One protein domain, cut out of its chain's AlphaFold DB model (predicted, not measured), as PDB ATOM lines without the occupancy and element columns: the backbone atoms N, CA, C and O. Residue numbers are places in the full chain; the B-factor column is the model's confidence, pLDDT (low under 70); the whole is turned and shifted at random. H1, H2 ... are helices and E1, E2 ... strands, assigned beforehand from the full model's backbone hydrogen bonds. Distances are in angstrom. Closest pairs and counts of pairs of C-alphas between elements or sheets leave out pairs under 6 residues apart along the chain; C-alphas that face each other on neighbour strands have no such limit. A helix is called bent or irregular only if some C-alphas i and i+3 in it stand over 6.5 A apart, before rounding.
ATOM      1  N   SER A   6     -24.018  44.727 -20.412       61.97
ATOM      2  CA  SER A   6     -23.617  44.695 -21.829       61.97
ATOM      3  C   SER A   6     -22.163  44.231 -22.018       61.97
ATOM      4  O   SER A   6     -21.865  43.533 -22.979       61.97
ATOM      5  N   TYR A   7     -21.268  44.577 -21.085       66.62
ATOM      6  CA  TYR A   7     -19.879  44.109 -21.067       66.62
ATOM      7  C   TYR A   7     -19.781  42.657 -20.578       66.62
ATOM      8  O   TYR A   7     -18.949  41.885 -21.045       66.62
ATOM      9  N   LEU A   8     -20.621  42.272 -19.615       67.62
ATOM     10  CA  LEU A   8     -20.626  40.919 -19.058       67.62
ATOM     11  C   LEU A   8     -21.085  39.872 -20.084       67.62
ATOM     12  O   LEU A   8     -20.554  38.767 -20.092       67.62
ATOM     13  N   ILE A   9     -22.022  40.224 -20.965       71.94
ATOM     14  CA  ILE A   9     -22.542  39.314 -21.997       71.94
ATOM     15  C   ILE A   9     -21.703  39.293 -23.284       71.94
ATOM     16  O   ILE A   9     -21.862  38.372 -24.076       71.94
ATOM     17  N   GLU A  10     -20.798  40.252 -23.505       75.25
ATOM     18  CA  GLU A  10     -19.996  40.340 -24.736       75.25
ATOM     19  C   GLU A  10     -19.146  39.081 -24.978       75.25
ATOM     20  O   GLU A  10     -19.180  38.505 -26.064       75.25
ATOM     21  N   GLU A  11     -18.396  38.641 -23.968       76.50
ATOM     22  CA  GLU A  11     -17.516  37.469 -24.074       76.50
ATOM     23  C   GLU A  11     -18.298  36.170 -24.353       76.50
ATOM     24  O   GLU A  11     -17.957  35.466 -25.310       76.50
ATOM     25  N   PRO A  12     -19.398  35.871 -23.631       79.00
ATOM     26  CA  PRO A  12     -20.300  34.780 -23.999       79.00
ATOM     27  C   PRO A  12     -20.826  34.857 -25.441       79.00
ATOM     28  O   PRO A  12     -20.963  33.826 -26.099       79.00
ATOM     29  N   LEU A  13     -21.111  36.061 -25.952       76.56
ATOM     30  CA  LEU A  13     -21.632  36.262 -27.308       76.56
ATOM     31  C   LEU A  13     -20.560  36.046 -28.387       76.56
ATOM     32  O   LEU A  13     -20.841  35.391 -29.392       76.56
ATOM     33  N   LYS A  14     -19.319  36.502 -28.166       76.25
ATOM     34  CA  LYS A  14     -18.170  36.207 -29.047       76.25
ATOM     35  C   LYS A  14     -17.907  34.709 -29.170       76.25
ATOM     36  O   LYS A  14     -17.594  34.229 -30.252       76.25
ATOM     37  N   GLY A  15     -18.073  33.955 -28.082       75.31
ATOM     38  CA  GLY A  15     -17.929  32.497 -28.102       75.31
ATOM     39  C   GLY A  15     -19.028  31.761 -28.882       75.31
ATOM     40  O   GLY A  15     -18.853  30.596 -29.226       75.31
ATOM     41  N   LYS A  16     -20.160  32.422 -29.165       74.62
ATOM     42  CA  LYS A  16     -21.342  31.829 -29.818       74.62
ATOM     43  C   LYS A  16     -21.569  32.323 -31.251       74.62
ATOM     44  O   LYS A  16     -22.474  31.827 -31.919       74.62
ATOM     45  N   SER A  17     -20.796  33.301 -31.722       72.19
ATOM     46  CA  SER A  17     -20.992  33.945 -33.022       72.19
ATOM     47  C   SER A  17     -19.690  34.503 -33.585       72.19
ATOM     48  O   SER A  17     -18.949  35.184 -32.884       72.19
ATOM     49  N   ASN A  18     -19.476  34.315 -34.891       72.19
ATOM     50  CA  ASN A  18     -18.367  34.930 -35.631       72.19
ATOM     51  C   ASN A  18     -18.604  36.421 -35.954       72.19
ATOM     52  O   ASN A  18     -17.812  37.030 -36.674       72.19
ATOM     53  N   ALA A  19     -19.704  37.014 -35.475       73.50
ATOM     54  CA  ALA A  19     -19.992  38.429 -35.675       73.50
ATOM     55  C   ALA A  19     -18.936  39.317 -35.001       73.50
ATOM     56  O   ALA A  19     -18.421  39.016 -33.925       73.50
ATOM     57  N   SER A  20     -18.643  40.459 -35.623       75.12
ATOM     58  CA  SER A  20     -17.804  41.484 -35.000       75.12
ATOM     59  C   SER A  20     -18.635  42.279 -33.997       75.12
ATOM     60  O   SER A  20     -19.522  43.045 -34.385       75.12
ATOM     61  N   TRP A  21     -18.355  42.067 -32.713       75.56
ATOM     62  CA  TRP A  21     -19.020  42.740 -31.601       75.56
ATOM     63  C   TRP A  21     -18.266  44.011 -31.200       75.56
ATOM     64  O   TRP A  21     -17.042  44.008 -31.076       75.56
ATOM     65  N   HIS A  22     -19.001  45.101 -30.994       74.00
ATOM     66  CA  HIS A  22     -18.462  46.400 -30.615       74.00
ATOM     67  C   HIS A  22     -19.320  47.054 -29.544       74.00
ATOM     68  O   HIS A  22     -20.535  47.165 -29.677       74.00
ATOM     69  N   TYR A  23     -18.676  47.562 -28.509       70.94
ATOM     70  CA  TYR A  23     -19.346  48.225 -27.405       70.94
ATOM     71  C   TYR A  23     -19.247  49.751 -27.525       70.94
ATOM     72  O   TYR A  23     -18.164  50.288 -27.763       70.94
ATOM     73  N   ILE A  24     -20.367  50.458 -27.332       67.38
ATOM     74  CA  ILE A  24     -20.424  51.927 -27.297       67.38
ATOM     75  C   ILE A  24     -21.393  52.364 -26.188       67.38
ATOM     76  O   ILE A  24     -22.601  52.146 -26.287       67.38
ATOM     77  N   GLY A  25     -20.896  53.035 -25.146       67.75
ATOM     78  CA  GLY A  25     -21.751  53.541 -24.063       67.75
ATOM     79  C   GLY A  25     -22.383  52.405 -23.261       67.75
ATOM     80  O   GLY A  25     -21.640  51.641 -22.677       67.75
ATOM     81  N   ASN A  26     -23.715  52.281 -23.231       64.19
ATOM     82  CA  ASN A  26     -24.426  51.145 -22.608       64.19
ATOM     83  C   ASN A  26     -24.920  50.105 -23.632       64.19
ATOM     84  O   ASN A  26     -25.711  49.216 -23.306       64.19
ATOM     85  N   VAL A  27     -24.471  50.222 -24.879       68.88
ATOM     86  CA  VAL A  27     -25.029  49.510 -26.025       68.88
ATOM     87  C   VAL A  27     -23.990  48.564 -26.610       68.88
ATOM     88  O   VAL A  27     -22.841  48.949 -26.834       68.88
ATOM     89  N   LEU A  28     -24.412  47.334 -26.889       73.50
ATOM     90  CA  LEU A  28     -23.603  46.339 -27.579       73.50
ATOM     91  C   LEU A  28     -24.076  46.223 -29.033       73.50
ATOM     92  O   LEU A  28     -25.247  45.975 -29.297       73.50
ATOM     93  N   TYR A  29     -23.168  46.419 -29.981       75.62
ATOM     94  CA  TYR A  29     -23.427  46.304 -31.412       75.62
ATOM     95  C   TYR A  29     -22.800  45.030 -31.972       75.62
ATOM     96  O   TYR A  29     -21.692  44.674 -31.587       75.62
ATOM     97  N   ALA A  30     -23.462  44.397 -32.938       75.75
ATOM     98  CA  ALA A  30     -22.900  43.317 -33.744       75.75
ATOM     99  C   ALA A  30     -23.024  43.651 -35.230       75.75
ATOM    100  O   ALA A  30     -24.100  44.039 -35.691       75.75
ATOM    101  N   GLY A  31     -21.943  43.499 -35.994       70.81
ATOM    102  CA  GLY A  31     -22.007  43.508 -37.456       70.81
ATOM    103  C   GLY A  31     -22.539  42.177 -37.987       70.81
ATOM    104  O   GLY A  31     -22.035  41.127 -37.594       70.81
ATOM    105  N   LEU A  32     -23.531  42.219 -38.880       69.38
ATOM    106  CA  LEU A  32     -24.059  41.045 -39.581       69.38
ATOM    107  C   LEU A  32     -23.489  40.956 -41.005       69.38
ATOM    108  O   LEU A  32     -23.138  41.979 -41.597       69.38
ATOM    109  N   ASN A  33     -23.460  39.749 -41.581       62.97
ATOM    110  CA  ASN A  33     -22.803  39.449 -42.865       62.97
ATOM    111  C   ASN A  33     -23.390  40.171 -44.101       62.97
ATOM    112  O   ASN A  33     -22.812  40.090 -45.177       62.97
ATOM    113  N   ASN A  34     -24.463  40.956 -43.950       65.50
ATOM    114  CA  ASN A  34     -25.189  41.605 -45.050       65.50
ATOM    115  C   ASN A  34     -25.272  43.140 -44.916       65.50
ATOM    116  O   ASN A  34     -26.237  43.756 -45.354       65.50
ATOM    117  N   GLY A  35     -24.314  43.780 -44.236       67.06
ATOM    118  CA  GLY A  35     -24.311  45.240 -44.020       67.06
ATOM    119  C   GLY A  35     -25.294  45.739 -42.947       67.06
ATOM    120  O   GLY A  35     -25.241  46.913 -42.558       67.06
ATOM    121  N   LYS A  36     -26.127  44.837 -42.419       70.75
ATOM    122  CA  LYS A  36     -26.987  45.034 -41.250       70.75
ATOM    123  C   LYS A  36     -26.170  45.026 -39.957       70.75
ATOM    124  O   LYS A  36     -25.057  44.502 -39.884       70.75
ATOM    125  N   ARG A  37     -26.733  45.622 -38.916       73.88
ATOM    126  CA  ARG A  37     -26.175  45.699 -37.570       73.88
ATOM    127  C   ARG A  37     -27.253  45.334 -36.571       73.88
ATOM    128  O   ARG A  37     -28.381  45.802 -36.687       73.88
ATOM    129  N   VAL A  38     -26.894  44.567 -35.558       73.88
ATOM    130  CA  VAL A  38     -27.737  44.420 -34.375       73.88
ATOM    131  C   VAL A  38     -27.254  45.391 -33.321       73.88
ATOM    132  O   VAL A  38     -26.054  45.569 -33.131       73.88
ATOM    133  N   LYS A  39     -28.203  46.036 -32.662       77.62
ATOM    134  CA  LYS A  39     -27.997  46.937 -31.544       77.62
ATOM    135  C   LYS A  39     -28.749  46.366 -30.352       77.62
ATOM    136  O   LYS A  39     -29.973  46.302 -30.356       77.62
ATOM    137  N   LEU A  40     -28.009  45.972 -29.335       72.44
ATOM    138  CA  LEU A  40     -28.532  45.545 -28.055       72.44
ATOM    139  C   LEU A  40     -28.436  46.706 -27.072       72.44
ATOM    140  O   LEU A  40     -27.344  47.110 -26.668       72.44
ATOM    141  N   GLU A  41     -29.585  47.244 -26.695       69.06
ATOM    142  CA  GLU A  41     -29.705  48.299 -25.699       69.06
ATOM    143  C   GLU A  41     -30.201  47.714 -24.389       69.06
ATOM    144  O   GLU A  41     -31.318  47.201 -24.277       69.06
ATOM    145  N   LEU A  42     -29.362  47.853 -23.372       61.75
ATOM    146  CA  LEU A  42     -29.768  47.699 -21.992       61.75
ATOM    147  C   LEU A  42     -30.122  49.091 -21.475       61.75
ATOM    148  O   LEU A  42     -29.239  49.921 -21.248       61.75
ATOM    149  N   ILE A  43     -31.419  49.369 -21.338       54.84
ATOM    150  CA  ILE A  43     -31.881  50.620 -20.736       54.84
ATOM    151  C   ILE A  43     -31.679  50.485 -19.224       54.84
ATOM    152  O   ILE A  43     -32.532  49.944 -18.526       54.84
ATOM    153  N   SER A  44     -30.531  50.950 -18.735       49.78
ATOM    154  CA  SER A  44     -30.388  51.377 -17.342       49.78
ATOM    155  C   SER A  44     -29.953  52.837 -17.321       49.78
ATOM    156  O   SER A  44     -29.067  53.239 -18.082       49.78
ATOM    157  N   GLU A  45     -30.590  53.636 -16.466       42.34
ATOM    158  CA  GLU A  45     -30.294  55.065 -16.333       42.34
ATOM    159  C   GLU A  45     -28.934  55.321 -15.662       42.34
ATOM    160  O   GLU A  45     -28.364  56.398 -15.831       42.34
ATOM    161  N   LYS A  46     -28.378  54.336 -14.941       44.44
ATOM    162  CA  LYS A  46     -27.038  54.352 -14.333       44.44
ATOM    163  C   LYS A  46     -26.453  52.924 -14.360       44.44
ATOM    164  O   LYS A  46     -27.121  51.967 -14.727       44.44
ATOM    165  N   THR A  47     -25.148  52.774 -14.159       50.81
ATOM    166  CA  THR A  47     -24.457  51.468 -14.190       50.81
ATOM    167  C   THR A  47     -25.098  50.460 -13.231       50.81
ATOM    168  O   THR A  47     -25.205  50.813 -12.067       50.81
ATOM    169  N   PHE A  48     -25.366  49.220 -13.676       54.88
ATOM    170  CA  PHE A  48     -25.926  48.094 -12.895       54.88
ATOM    171  C   PHE A  48     -25.574  48.127 -11.395       54.88
ATOM    172  O   PHE A  48     -24.561  47.573 -10.961       54.88
ATOM    173  N   ASN A  49     -26.435  48.759 -10.606       55.53
ATOM    174  CA  ASN A  49     -26.338  48.814  -9.153       55.53
ATOM    175  C   ASN A  49     -27.588  48.177  -8.532       55.53
ATOM    176  O   ASN A  49     -28.674  48.188  -9.112       55.53
ATOM    177  N   CYS A  50     -27.442  47.615  -7.331       56.28
ATOM    178  CA  CYS A  50     -28.590  47.164  -6.544       56.28
ATOM    179  C   CYS A  50     -29.536  48.353  -6.283       56.28
ATOM    180  O   CYS A  50     -29.076  49.432  -5.908       56.28
ATOM    181  N   GLY A  51     -30.838  48.156  -6.499       56.16
ATOM    182  CA  GLY A  51     -31.886  49.175  -6.401       56.16
ATOM    183  C   GLY A  51     -32.254  49.868  -7.719       56.16
ATOM    184  O   GLY A  51     -33.188  50.666  -7.735       56.16
ATOM    185  N   GLU A  52     -31.569  49.584  -8.832       65.94
ATOM    186  CA  GLU A  52     -31.923  50.165 -10.134       65.94
ATOM    187  C   GLU A  52     -33.190  49.546 -10.732       65.94
ATOM    188  O   GLU A  52     -33.488  48.365 -10.548       65.94
ATOM    189  N   CYS A  53     -33.940  50.363 -11.469       63.09
ATOM    190  CA  CYS A  53     -35.160  49.945 -12.146       63.09
ATOM    191  C   CYS A  53     -34.829  49.478 -13.566       63.09
ATOM    192  O   CYS A  53     -34.378  50.273 -14.388       63.09
ATOM    193  N   ILE A  54     -35.074  48.201 -13.862       65.19
ATOM    194  CA  ILE A  54     -34.858  47.612 -15.190       65.19
ATOM    195  C   ILE A  54     -36.150  46.920 -15.610       65.19
ATOM    196  O   ILE A  54     -36.701  46.114 -14.865       65.19
ATOM    197  N   GLN A  55     -36.638  47.240 -16.810       62.59
ATOM    198  CA  GLN A  55     -37.859  46.641 -17.354       62.59
ATOM    199  C   GLN A  55     -37.553  45.648 -18.472       62.59
ATOM    200  O   GLN A  55     -37.937  44.482 -18.388       62.59
ATOM    201  N   ASN A  56     -36.838  46.098 -19.506       71.69
ATOM    202  CA  ASN A  56     -36.684  45.339 -20.741       71.69
ATOM    203  C   ASN A  56     -35.247  45.394 -21.266       71.69
ATOM    204  O   ASN A  56     -34.582  46.428 -21.224       71.69
ATOM    205  N   LEU A  57     -34.821  44.286 -21.856       73.62
ATOM    206  CA  LEU A  57     -33.737  44.228 -22.821       73.62
ATOM    207  C   LEU A  57     -34.303  44.619 -24.193       73.62
ATOM    208  O   LEU A  57     -35.285  44.036 -24.645       73.62
ATOM    209  N   THR A  58     -33.700  45.594 -24.869       77.69
ATOM    210  CA  THR A  58     -34.132  45.995 -26.213       77.69
ATOM    211  C   THR A  58     -33.133  45.501 -27.250       77.69
ATOM    212  O   THR A  58     -31.970  45.893 -27.233       77.69
ATOM    213  N   VAL A  59     -33.589  44.675 -28.186       78.06
ATOM    214  CA  VAL A  59     -32.821  44.245 -29.360       78.06
ATOM    215  C   VAL A  59     -33.367  44.999 -30.565       78.06
ATOM    216  O   VAL A  59     -34.559  44.944 -30.840       78.06
ATOM    217  N   SER A  60     -32.514  45.720 -31.281       81.50
ATOM    218  CA  SER A  60     -32.871  46.434 -32.506       81.50
ATOM    219  C   SER A  60     -32.034  45.930 -33.675       81.50
ATOM    220  O   SER A  60     -30.818  45.785 -33.553       81.50
ATOM    221  N   ILE A  61     -32.666  45.707 -34.821       76.94
ATOM    222  CA  ILE A  61     -32.007  45.376 -36.084       76.94
ATOM    223  C   ILE A  61     -31.974  46.642 -36.926       76.94
ATOM    224  O   ILE A  61     -33.011  47.231 -37.218       76.94
ATOM    225  N   ILE A  62     -30.779  47.085 -37.293       77.75
ATOM    226  CA  ILE A  62     -30.548  48.343 -37.999       77.75
ATOM    227  C   ILE A  62     -29.816  48.043 -39.298       77.75
ATOM    228  O   ILE A  62     -28.757  47.421 -39.305       77.75
ATOM    229  N   ASP A  63     -30.340  48.545 -40.401       74.94
ATOM    230  CA  ASP A  63     -29.688  48.521 -41.700       74.94
ATOM    231  C   ASP A  63     -29.217  49.922 -42.070       74.94
ATOM    232  O   ASP A  63     -29.910  50.912 -41.838       74.94
ATOM    233  N   LYS A  64     -28.007  50.029 -42.623       70.44
ATOM    234  CA  LYS A  64     -27.428  51.338 -42.952       70.44
ATOM    235  C   LYS A  64     -28.230  52.102 -44.008       70.44
ATOM    236  O   LYS A  64     -28.194  53.326 -43.990       70.44
ATOM    237  N   SER A  65     -28.905  51.397 -44.909       73.50
ATOM    238  CA  SER A  65     -29.656  51.986 -46.018       73.50
ATOM    239  C   SER A  65     -31.111  52.271 -45.644       73.50
ATOM    240  O   SER A  65     -31.705  53.188 -46.199       73.50
ATOM    241  N   HIS A  66     -31.677  51.515 -44.696       67.81
ATOM    242  CA  HIS A  66     -33.111  51.559 -44.373       67.81
ATOM    243  C   HIS A  66     -33.428  52.054 -42.952       67.81
ATOM    244  O   HIS A  66     -34.584  52.324 -42.640       67.81
ATOM    245  N   GLY A  67     -32.424  52.204 -42.082       77.88
ATOM    246  CA  GLY A  67     -32.624  52.583 -40.683       77.88
ATOM    247  C   GLY A  67     -33.049  51.398 -39.808       77.88
ATOM    248  O   GLY A  67     -32.535  50.292 -39.958       77.88
ATOM    249  N   LEU A  68     -33.939  51.632 -38.839       80.88
ATOM    250  CA  LEU A  68     -34.461  50.581 -37.956       80.88
ATOM    251  C   LEU A  68     -35.350  49.619 -38.762       80.88
ATOM    252  O   LEU A  68     -36.401  50.026 -39.244       80.88
ATOM    253  N   ILE A  69     -34.933  48.359 -38.884       80.69
ATOM    254  CA  ILE A  69     -35.700  47.290 -39.538       80.69
ATOM    255  C   ILE A  69     -36.665  46.642 -38.552       80.69
ATOM    256  O   ILE A  69     -37.832  46.448 -38.874       80.69
ATOM    257  N   ASP A  70     -36.172  46.287 -37.368       79.00
ATOM    258  CA  ASP A  70     -36.964  45.584 -36.365       79.00
ATOM    259  C   ASP A  70     -36.531  45.975 -34.955       79.00
ATOM    260  O   ASP A  70     -35.391  46.391 -34.722       79.00
ATOM    261  N   LYS A  71     -37.456  45.848 -34.008       83.06
ATOM    262  CA  LYS A  71     -37.231  46.109 -32.594       83.06
ATOM    263  C   LYS A  71     -38.032  45.128 -31.756       83.06
ATOM    264  O   LYS A  71     -39.258  45.162 -31.729       83.06
ATOM    265  N   VAL A  72     -37.310  44.360 -30.955       78.56
ATOM    266  CA  VAL A  72     -37.865  43.467 -29.947       78.56
ATOM    267  C   VAL A  72     -37.534  43.999 -28.559       78.56
ATOM    268  O   VAL A  72     -36.409  44.413 -28.272       78.56
ATOM    269  N   MET A  73     -38.533  43.991 -27.682       79.06
ATOM    270  CA  MET A  73     -38.362  44.262 -26.260       79.06
ATOM    271  C   MET A  73     -38.625  42.965 -25.506       79.06
ATOM    272  O   MET A  73     -39.735  42.442 -25.528       79.06
ATOM    273  N   ILE A  74     -37.591  42.443 -24.859       74.31
ATOM    274  CA  ILE A  74     -37.649  41.226 -24.056       74.31
ATOM    275  C   ILE A  74     -37.737  41.676 -22.609       74.31
ATOM    276  O   ILE A  74     -36.848  42.384 -22.132       74.31
ATOM    277  N   SER A  75     -38.805  41.290 -21.911       72.50
ATOM    278  CA  SER A  75     -38.887  41.583 -20.483       72.50
ATOM    279  C   SER A  75     -37.704  40.924 -19.777       72.50
ATOM    280  O   SER A  75     -37.329  39.788 -20.086       72.50
ATOM    281  N   PHE A  76     -37.087  41.646 -18.845       70.38
ATOM    282  CA  PHE A  76     -35.928  41.113 -18.139       70.38
ATOM    283  C   PHE A  76     -36.302  39.839 -17.361       70.38
ATOM    284  O   PHE A  76     -35.539  38.882 -17.318       70.38
ATOM    285  N   GLU A  77     -37.534  39.782 -16.850       69.12
ATOM    286  CA  GLU A  77     -38.133  38.602 -16.226       69.12
ATOM    287  C   GLU A  77     -38.090  37.368 -17.141       69.12
ATOM    288  O   GLU A  77     -37.634  36.295 -16.742       69.12
ATOM    289  N   SER A  78     -38.499  37.538 -18.403       68.81
ATOM    290  CA  SER A  78     -38.518  36.468 -19.404       68.81
ATOM    291  C   SER A  78     -37.123  36.028 -19.839       68.81
ATOM    292  O   SER A  78     -36.962  34.896 -20.278       68.81
ATOM    293  N   ALA A  79     -36.103  36.879 -19.716       67.56
ATOM    294  CA  ALA A  79     -34.733  36.494 -20.043       67.56
ATOM    295  C   ALA A  79     -34.113  35.558 -18.984       67.56
ATOM    296  O   ALA A  79     -33.261  34.730 -19.305       67.56
ATOM    297  N   PHE A  80     -34.590  35.623 -17.735       67.44
ATOM    298  CA  PHE A  80     -34.138  34.787 -16.615       67.44
ATOM    299  C   PHE A  80     -35.185  33.729 -16.236       67.44
ATOM    300  O   PHE A  80     -35.478  33.536 -15.056       67.44
ATOM    301  N   VAL A  81     -35.712  33.018 -17.246       55.94
ATOM    302  CA  VAL A  81     -36.815  32.028 -17.173       55.94
ATOM    303  C   VAL A  81     -36.768  31.114 -15.941       55.94
ATOM    304  O   VAL A  81     -37.808  30.737 -15.412       55.94
ATOM    305  N   SER A  82     -35.581  30.729 -15.472       58.09
ATOM    306  CA  SER A  82     -35.446  29.794 -14.354       58.09
ATOM    307  C   SER A  82     -35.717  30.399 -12.976       58.09
ATOM    308  O   SER A  82     -36.100  29.647 -12.084       58.09
ATOM    309  N   ASN A  83     -35.497  31.703 -12.759       67.50
ATOM    310  CA  ASN A  83     -35.768  32.338 -11.463       67.50
ATOM    311  C   ASN A  83     -35.744  33.880 -11.532       67.50
ATOM    312  O   ASN A  83     -34.802  34.502 -11.036       67.50
ATOM    313  N   PRO A  84     -36.766  34.529 -12.106       66.94
ATOM    314  CA  PRO A  84     -36.809  35.989 -12.174       66.94
ATOM    315  C   PRO A  84     -36.790  36.662 -10.794       66.94
ATOM    316  O   PRO A  84     -36.133  37.687 -10.607       66.94
ATOM    317  N   ASN A  85     -37.434  36.036  -9.803       73.75
ATOM    318  CA  ASN A  85     -37.510  36.518  -8.420       73.75
ATOM    319  C   ASN A  85     -36.153  36.514  -7.696       73.75
ATOM    320  O   ASN A  85     -36.016  37.154  -6.656       73.75
ATOM    321  N   LYS A  86     -35.142  35.808  -8.230       76.81
ATOM    322  CA  LYS A  86     -33.764  35.864  -7.716       76.81
ATOM    323  C   LYS A  86     -33.159  37.255  -7.883       76.81
ATOM    324  O   LYS A  86     -32.306  37.624  -7.082       76.81
ATOM    325  N   TYR A  87     -33.585  38.012  -8.892       74.00
ATOM    326  CA  TYR A  87     -32.949  39.284  -9.227       74.00
ATOM    327  C   TYR A  87     -33.890  40.474  -9.299       74.00
ATOM    328  O   TYR A  87     -33.441  41.599  -9.096       74.00
ATOM    329  N   LEU A  88     -35.168  40.239  -9.588       76.81
ATOM    330  CA  LEU A  88     -36.179  41.277  -9.661       76.81
ATOM    331  C   LEU A  88     -37.065  41.215  -8.429       76.81
ATOM    332  O   LEU A  88     -37.583  40.161  -8.063       76.81
ATOM    333  N   ARG A  89     -37.309  42.378  -7.837       82.00
ATOM    334  CA  ARG A  89     -38.344  42.560  -6.826       82.00
ATOM    335  C   ARG A  89     -39.305  43.637  -7.291       82.00
ATOM    336  O   ARG A  89     -38.884  44.754  -7.575       82.00
ATOM    337  N   LYS A  90     -40.599  43.325  -7.335       79.69
ATOM    338  CA  LYS A  90     -41.624  44.336  -7.599       79.69
ATOM    339  C   LYS A  90     -41.637  45.350  -6.454       79.69
ATOM    340  O   LYS A  90     -41.680  44.957  -5.285       79.69
ATOM    341  N   ARG A  91     -41.599  46.641  -6.777       78.62
ATOM    342  CA  ARG A  91     -41.748  47.699  -5.776       78.62
ATOM    343  C   ARG A  91     -43.132  47.650  -5.143       78.62
ATOM    344  O   ARG A  91     -44.113  47.273  -5.776       78.62
ATOM    345  N   THR A  92     -43.216  48.061  -3.887       78.88
ATOM    346  CA  THR A  92     -44.491  48.140  -3.160       78.88
ATOM    347  C   THR A  92     -45.328  49.352  -3.568       78.88
ATOM    348  O   THR A  92     -46.542  49.336  -3.394       78.88
ATOM    349  N   ASP A  93     -44.695  50.387  -4.121       78.12
ATOM    350  CA  ASP A  93     -45.297  51.679  -4.463       78.12
ATOM    351  C   ASP A  93     -45.521  51.883  -5.974       78.12
ATOM    352  O   ASP A  93     -46.052  52.912  -6.387       78.12
ATOM    353  N   SER A  94     -45.121  50.928  -6.821       71.94
ATOM    354  CA  SER A  94     -45.240  51.039  -8.277       71.94
ATOM    355  C   SER A  94     -45.276  49.674  -8.970       71.94
ATOM    356  O   SER A  94     -44.968  48.636  -8.390       71.94
ATOM    357  N   ASN A  95     -45.631  49.662 -10.256       68.44
ATOM    358  CA  ASN A  95     -45.540  48.465 -11.101       68.44
ATOM    359  C   ASN A  95     -44.133  48.240 -11.685       68.44
ATOM    360  O   ASN A  95     -43.980  47.528 -12.676       68.44
ATOM    361  N   ILE A  96     -43.112  48.860 -11.097       69.50
ATOM    362  CA  ILE A  96     -41.726  48.779 -11.554       69.50
ATOM    363  C   ILE A  96     -40.996  47.710 -10.735       69.50
ATOM    364  O   ILE A  96     -41.272  47.522  -9.547       69.50
ATOM    365  N   TYR A  97     -40.069  47.003 -11.375       73.19
ATOM    366  CA  TYR A  97     -39.200  46.034 -10.721       73.19
ATOM    367  C   TYR A  97     -37.833  46.657 -10.437       73.19
ATOM    368  O   TYR A  97     -37.266  47.354 -11.279       73.19
ATOM    369  N   GLU A  98     -37.318  46.390  -9.243       73.56
ATOM    370  CA  GLU A  98     -35.982  46.768  -8.797       73.56
ATOM    371  C   GLU A  98     -35.032  45.581  -8.870       73.56
ATOM    372  O   GLU A  98     -35.396  44.447  -8.542       73.56
ATOM    373  N   TRP A  99     -33.790  45.875  -9.233       74.06
ATOM    374  CA  TRP A  99     -32.682  44.941  -9.182       74.06
ATOM    375  C   TRP A  99     -32.258  44.698  -7.734       74.06
ATOM    376  O   TRP A  99     -31.870  45.631  -7.037       74.06
ATOM    377  N   VAL A 100     -32.327  43.455  -7.259       75.62
ATOM    378  CA  VAL A 100     -32.016  43.105  -5.857       75.62
ATOM    379  C   VAL A 100     -30.803  42.197  -5.695       75.62
ATOM    380  O   VAL A 100     -30.292  42.058  -4.585       75.62
ATOM    381  N   ALA A 101     -30.307  41.603  -6.782       74.62
ATOM    382  CA  ALA A 101     -29.118  40.762  -6.767       74.62
ATOM    383  C   ALA A 101     -28.334  40.881  -8.076       74.62
ATOM    384  O   ALA A 101     -28.901  41.110  -9.142       74.62
ATOM    385  N   LEU A 102     -27.017  40.688  -7.996       72.06
ATOM    386  CA  LEU A 102     -26.157  40.639  -9.176       72.06
ATOM    387  C   LEU A 102     -26.168  39.226  -9.793       72.06
ATOM    388  O   LEU A 102     -26.106  38.245  -9.048       72.06
ATOM    389  N   PRO A 103     -26.229  39.103 -11.133       72.38
ATOM    390  CA  PRO A 103     -26.137  37.816 -11.813       72.38
ATOM    391  C   PRO A 103     -24.722  37.236 -11.701       72.38
ATOM    392  O   PRO A 103     -23.735  37.971 -11.757       72.38
ATOM    393  N   ASN A 104     -24.622  35.914 -11.540       74.25
ATOM    394  CA  ASN A 104     -23.348  35.199 -11.622       74.25
ATOM    395  C   ASN A 104     -23.009  34.851 -13.090       74.25
ATOM    396  O   ASN A 104     -23.767  35.169 -14.007       74.25
ATOM    397  N   ASN A 105     -21.875  34.188 -13.327       76.38
ATOM    398  CA  ASN A 105     -21.438  33.844 -14.686       76.38
ATOM    399  C   ASN A 105     -22.414  32.923 -15.439       76.38
ATOM    400  O   ASN A 105     -22.614  33.117 -16.635       76.38
ATOM    401  N   ASP A 106     -23.042  31.957 -14.768       78.88
ATOM    402  CA  ASP A 106     -24.009  31.050 -15.402       78.88
ATOM    403  C   ASP A 106     -25.262  31.811 -15.847       78.88
ATOM    404  O   ASP A 106     -25.780  31.609 -16.945       78.88
ATOM    405  N   ASP A 107     -25.698  32.751 -15.013       76.62
ATOM    406  CA  ASP A 107     -26.834  33.624 -15.281       76.62
ATOM    407  C   ASP A 107     -26.554  34.541 -16.489       76.62
ATOM    408  O   ASP A 107     -27.406  34.719 -17.361       76.62
ATOM    409  N   ILE A 108     -25.334  35.084 -16.571       77.38
ATOM    410  CA  ILE A 108     -24.849  35.903 -17.692       77.38
ATOM    411  C   ILE A 108     -24.777  35.074 -18.985       77.38
ATOM    412  O   ILE A 108     -25.218  35.537 -20.039       77.38
ATOM    413  N   ASN A 109     -24.265  33.842 -18.914       78.56
ATOM    414  CA  ASN A 109     -24.186  32.934 -20.060       78.56
ATOM    415  C   ASN A 109     -25.573  32.592 -20.610       78.56
ATOM    416  O   ASN A 109     -25.784  32.633 -21.822       78.56
ATOM    417  N   ARG A 110     -26.534  32.315 -19.724       78.06
ATOM    418  CA  ARG A 110     -27.917  32.026 -20.112       78.06
ATOM    419  C   ARG A 110     -28.600  33.232 -20.749       78.06
ATOM    420  O   ARG A 110     -29.294  33.085 -21.752       78.06
ATOM    421  N   LEU A 111     -28.383  34.432 -20.212       77.44
ATOM    422  CA  LEU A 111     -28.883  35.655 -20.836       77.44
ATOM    423  C   LEU A 111     -28.321  35.817 -22.257       77.44
ATOM    424  O   LEU A 111     -29.074  36.109 -23.183       77.44
ATOM    425  N   ALA A 112     -27.017  35.596 -22.443       79.06
ATOM    426  CA  ALA A 112     -26.394  35.660 -23.759       79.06
ATOM    427  C   ALA A 112     -26.989  34.637 -24.745       79.06
ATOM    428  O   ALA A 112     -27.132  34.950 -25.924       79.06
ATOM    429  N   GLU A 113     -27.387  33.447 -24.286       80.94
ATOM    430  CA  GLU A 113     -28.090  32.456 -25.116       80.94
ATOM    431  C   GLU A 113     -29.438  32.962 -25.614       80.94
ATOM    432  O   GLU A 113     -29.693  32.908 -26.816       80.94
ATOM    433  N   VAL A 114     -30.255  33.529 -24.724       78.69
ATOM    434  CA  VAL A 114     -31.553  34.105 -25.097       78.69
ATOM    435  C   VAL A 114     -31.366  35.209 -26.138       78.69
ATOM    436  O   VAL A 114     -32.046  35.211 -27.162       78.69
ATOM    437  N   VAL A 115     -30.411  36.120 -25.922       78.12
ATOM    438  CA  VAL A 115     -30.093  37.180 -26.895       78.12
ATOM    439  C   VAL A 115     -29.674  36.592 -28.242       78.12
ATOM    440  O   VAL A 115     -30.169  37.036 -29.278       78.12
ATOM    441  N   MET A 116     -28.801  35.579 -28.242       77.69
ATOM    442  CA  MET A 116     -28.368  34.920 -29.474       77.69
ATOM    443  C   MET A 116     -29.512  34.255 -30.219       77.69
ATOM    444  O   MET A 116     -29.554  34.365 -31.438       77.69
ATOM    445  N   ASP A 117     -30.430  33.584 -29.532       79.00
ATOM    446  CA  ASP A 117     -31.544  32.904 -30.192       79.00
ATOM    447  C   ASP A 117     -32.464  33.891 -30.922       79.00
ATOM    448  O   ASP A 117     -32.882  33.616 -32.046       79.00
ATOM    449  N   TYR A 118     -32.682  35.086 -30.365       75.31
ATOM    450  CA  TYR A 118     -33.376  36.159 -31.086       75.31
ATOM    451  C   TYR A 118     -32.569  36.702 -32.264       75.31
ATOM    452  O   TYR A 118     -33.125  36.996 -33.319       75.31
ATOM    453  N   MET A 119     -31.255  36.848 -32.098       72.06
ATOM    454  CA  MET A 119     -30.392  37.368 -33.157       72.06
ATOM    455  C   MET A 119     -30.226  36.387 -34.315       72.06
ATOM    456  O   MET A 119     -30.137  36.840 -35.453       72.06
ATOM    457  N   LYS A 120     -30.243  35.072 -34.063       74.94
ATOM    458  CA  LYS A 120     -30.151  34.028 -35.098       74.94
ATOM    459  C   LYS A 120     -31.200  34.198 -36.191       74.94
ATOM    460  O   LYS A 120     -30.856  34.079 -37.357       74.94
ATOM    461  N   LEU A 121     -32.422  34.603 -35.829       71.19
ATOM    462  CA  LEU A 121     -33.507  34.893 -36.780       71.19
ATOM    463  C   LEU A 121     -33.146  35.959 -37.831       71.19
ATOM    464  O   LEU A 121     -33.809  36.055 -38.859       71.19
ATOM    465  N   TRP A 122     -32.117  36.765 -37.568       68.38
ATOM    466  CA  TRP A 122     -31.641  37.845 -38.432       68.38
ATOM    467  C   TRP A 122     -30.206  37.644 -38.936       68.38
ATOM    468  O   TRP A 122     -29.726  38.464 -39.722       68.38
TER     469      TRP A 122
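Overview. This is residues 6 to 122 of the 124 residues of an uncharacterized protein of Enterocloster aldenensis (UniProt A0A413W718). Picture a twisted sheet of five strands with two helices, H1 and H3, over one face and no named helix over the other; the long H3 crosses its face slantwise. A small hairpin, E6 and E7, lies beyond one end of the sheet and lengthens the outline. The printed part has 117 residues with three named helices and seven named strands, in the order H1 E1 E2 E3 E4 E5 H2 E6 E7 H3; the large sheet runs E1 E2 E3 E4 E5, antiparallel throughout. The class is mixed, helices and strands; the whole is compact, with a radius of gyration of the C-alphas of 14.6 A, yet elongated, spanning 46 by 28 by 24 A.

Arrangement. Start with E1, residues 20 to 24, E2, residues 27 to 31, E3, residues 36 to 42, E4, residues 56 to 63, and E5, residues 67 to 75: they form a meander, each strand the antiparallel neighbour of the one before. Look for N 22 and O 29 at 2.8 A between E1 and E2, N 30 and O 38 at 2.9 A between E2 and E3, N 39 and O 60 at 2.8 A between E3 and E4, and N 59 and O 72 at 2.8 A between E4 and E5. H1, residues 6 to 14, is over E2 at a height over the sheet of 9.1 A and runs along the strands, at 6 degrees to E2 on the local plane. H3, residues 105 to 122, is on the same face, over E4 at a height of 9.7 A, slantwise at 37 degrees on the local plane. These two layers are helices on one face of a sheet. With its residues 108 to 116 alone H3 touches H1, at a steep tilt of 67 degrees; the closest C-alphas are those of Ile 9 and Ala 112, 5.6 A apart. H2, residues 76 to 79, only grazes the sheet and is close to H3 but not clearly touching, the closest C-alphas being those of Ala 79 and Leu 111, 6.0 A apart. E6, residues 88 to 90, and E7, residues 97 to 99, form an antiparallel hairpin with N 98 and O 89 at 2.8 A; E6 is apart from H3. O i to N i+4 pairs are within hydrogen-bond range in 3 of 5 for H1 and 12 of 14 for H3, while H2 is too short for one.

Along the chain. Find C-alpha 6 at (-23.617, 44.695, -21.829), where H1 begins; it is irregular, but only just, with C-alphas 8 and 11 6.8 A apart. E5 runs 23.8 A and E4 22.3 A. H3 runs 26.2 A to C-alpha 122 at (-31.641, 37.845, -38.432).

Size, cuts and confidence. The C-alphas farthest apart, of Asn 34 and Thr 92, are 46.6 A apart. The printed part has no cut. The link E3 to E4, residues 43 to 55, is long. Mean pLDDT of the printed part is 71.5, with 38 residues under 70, among them residues 41 to 55 and 77 to 84.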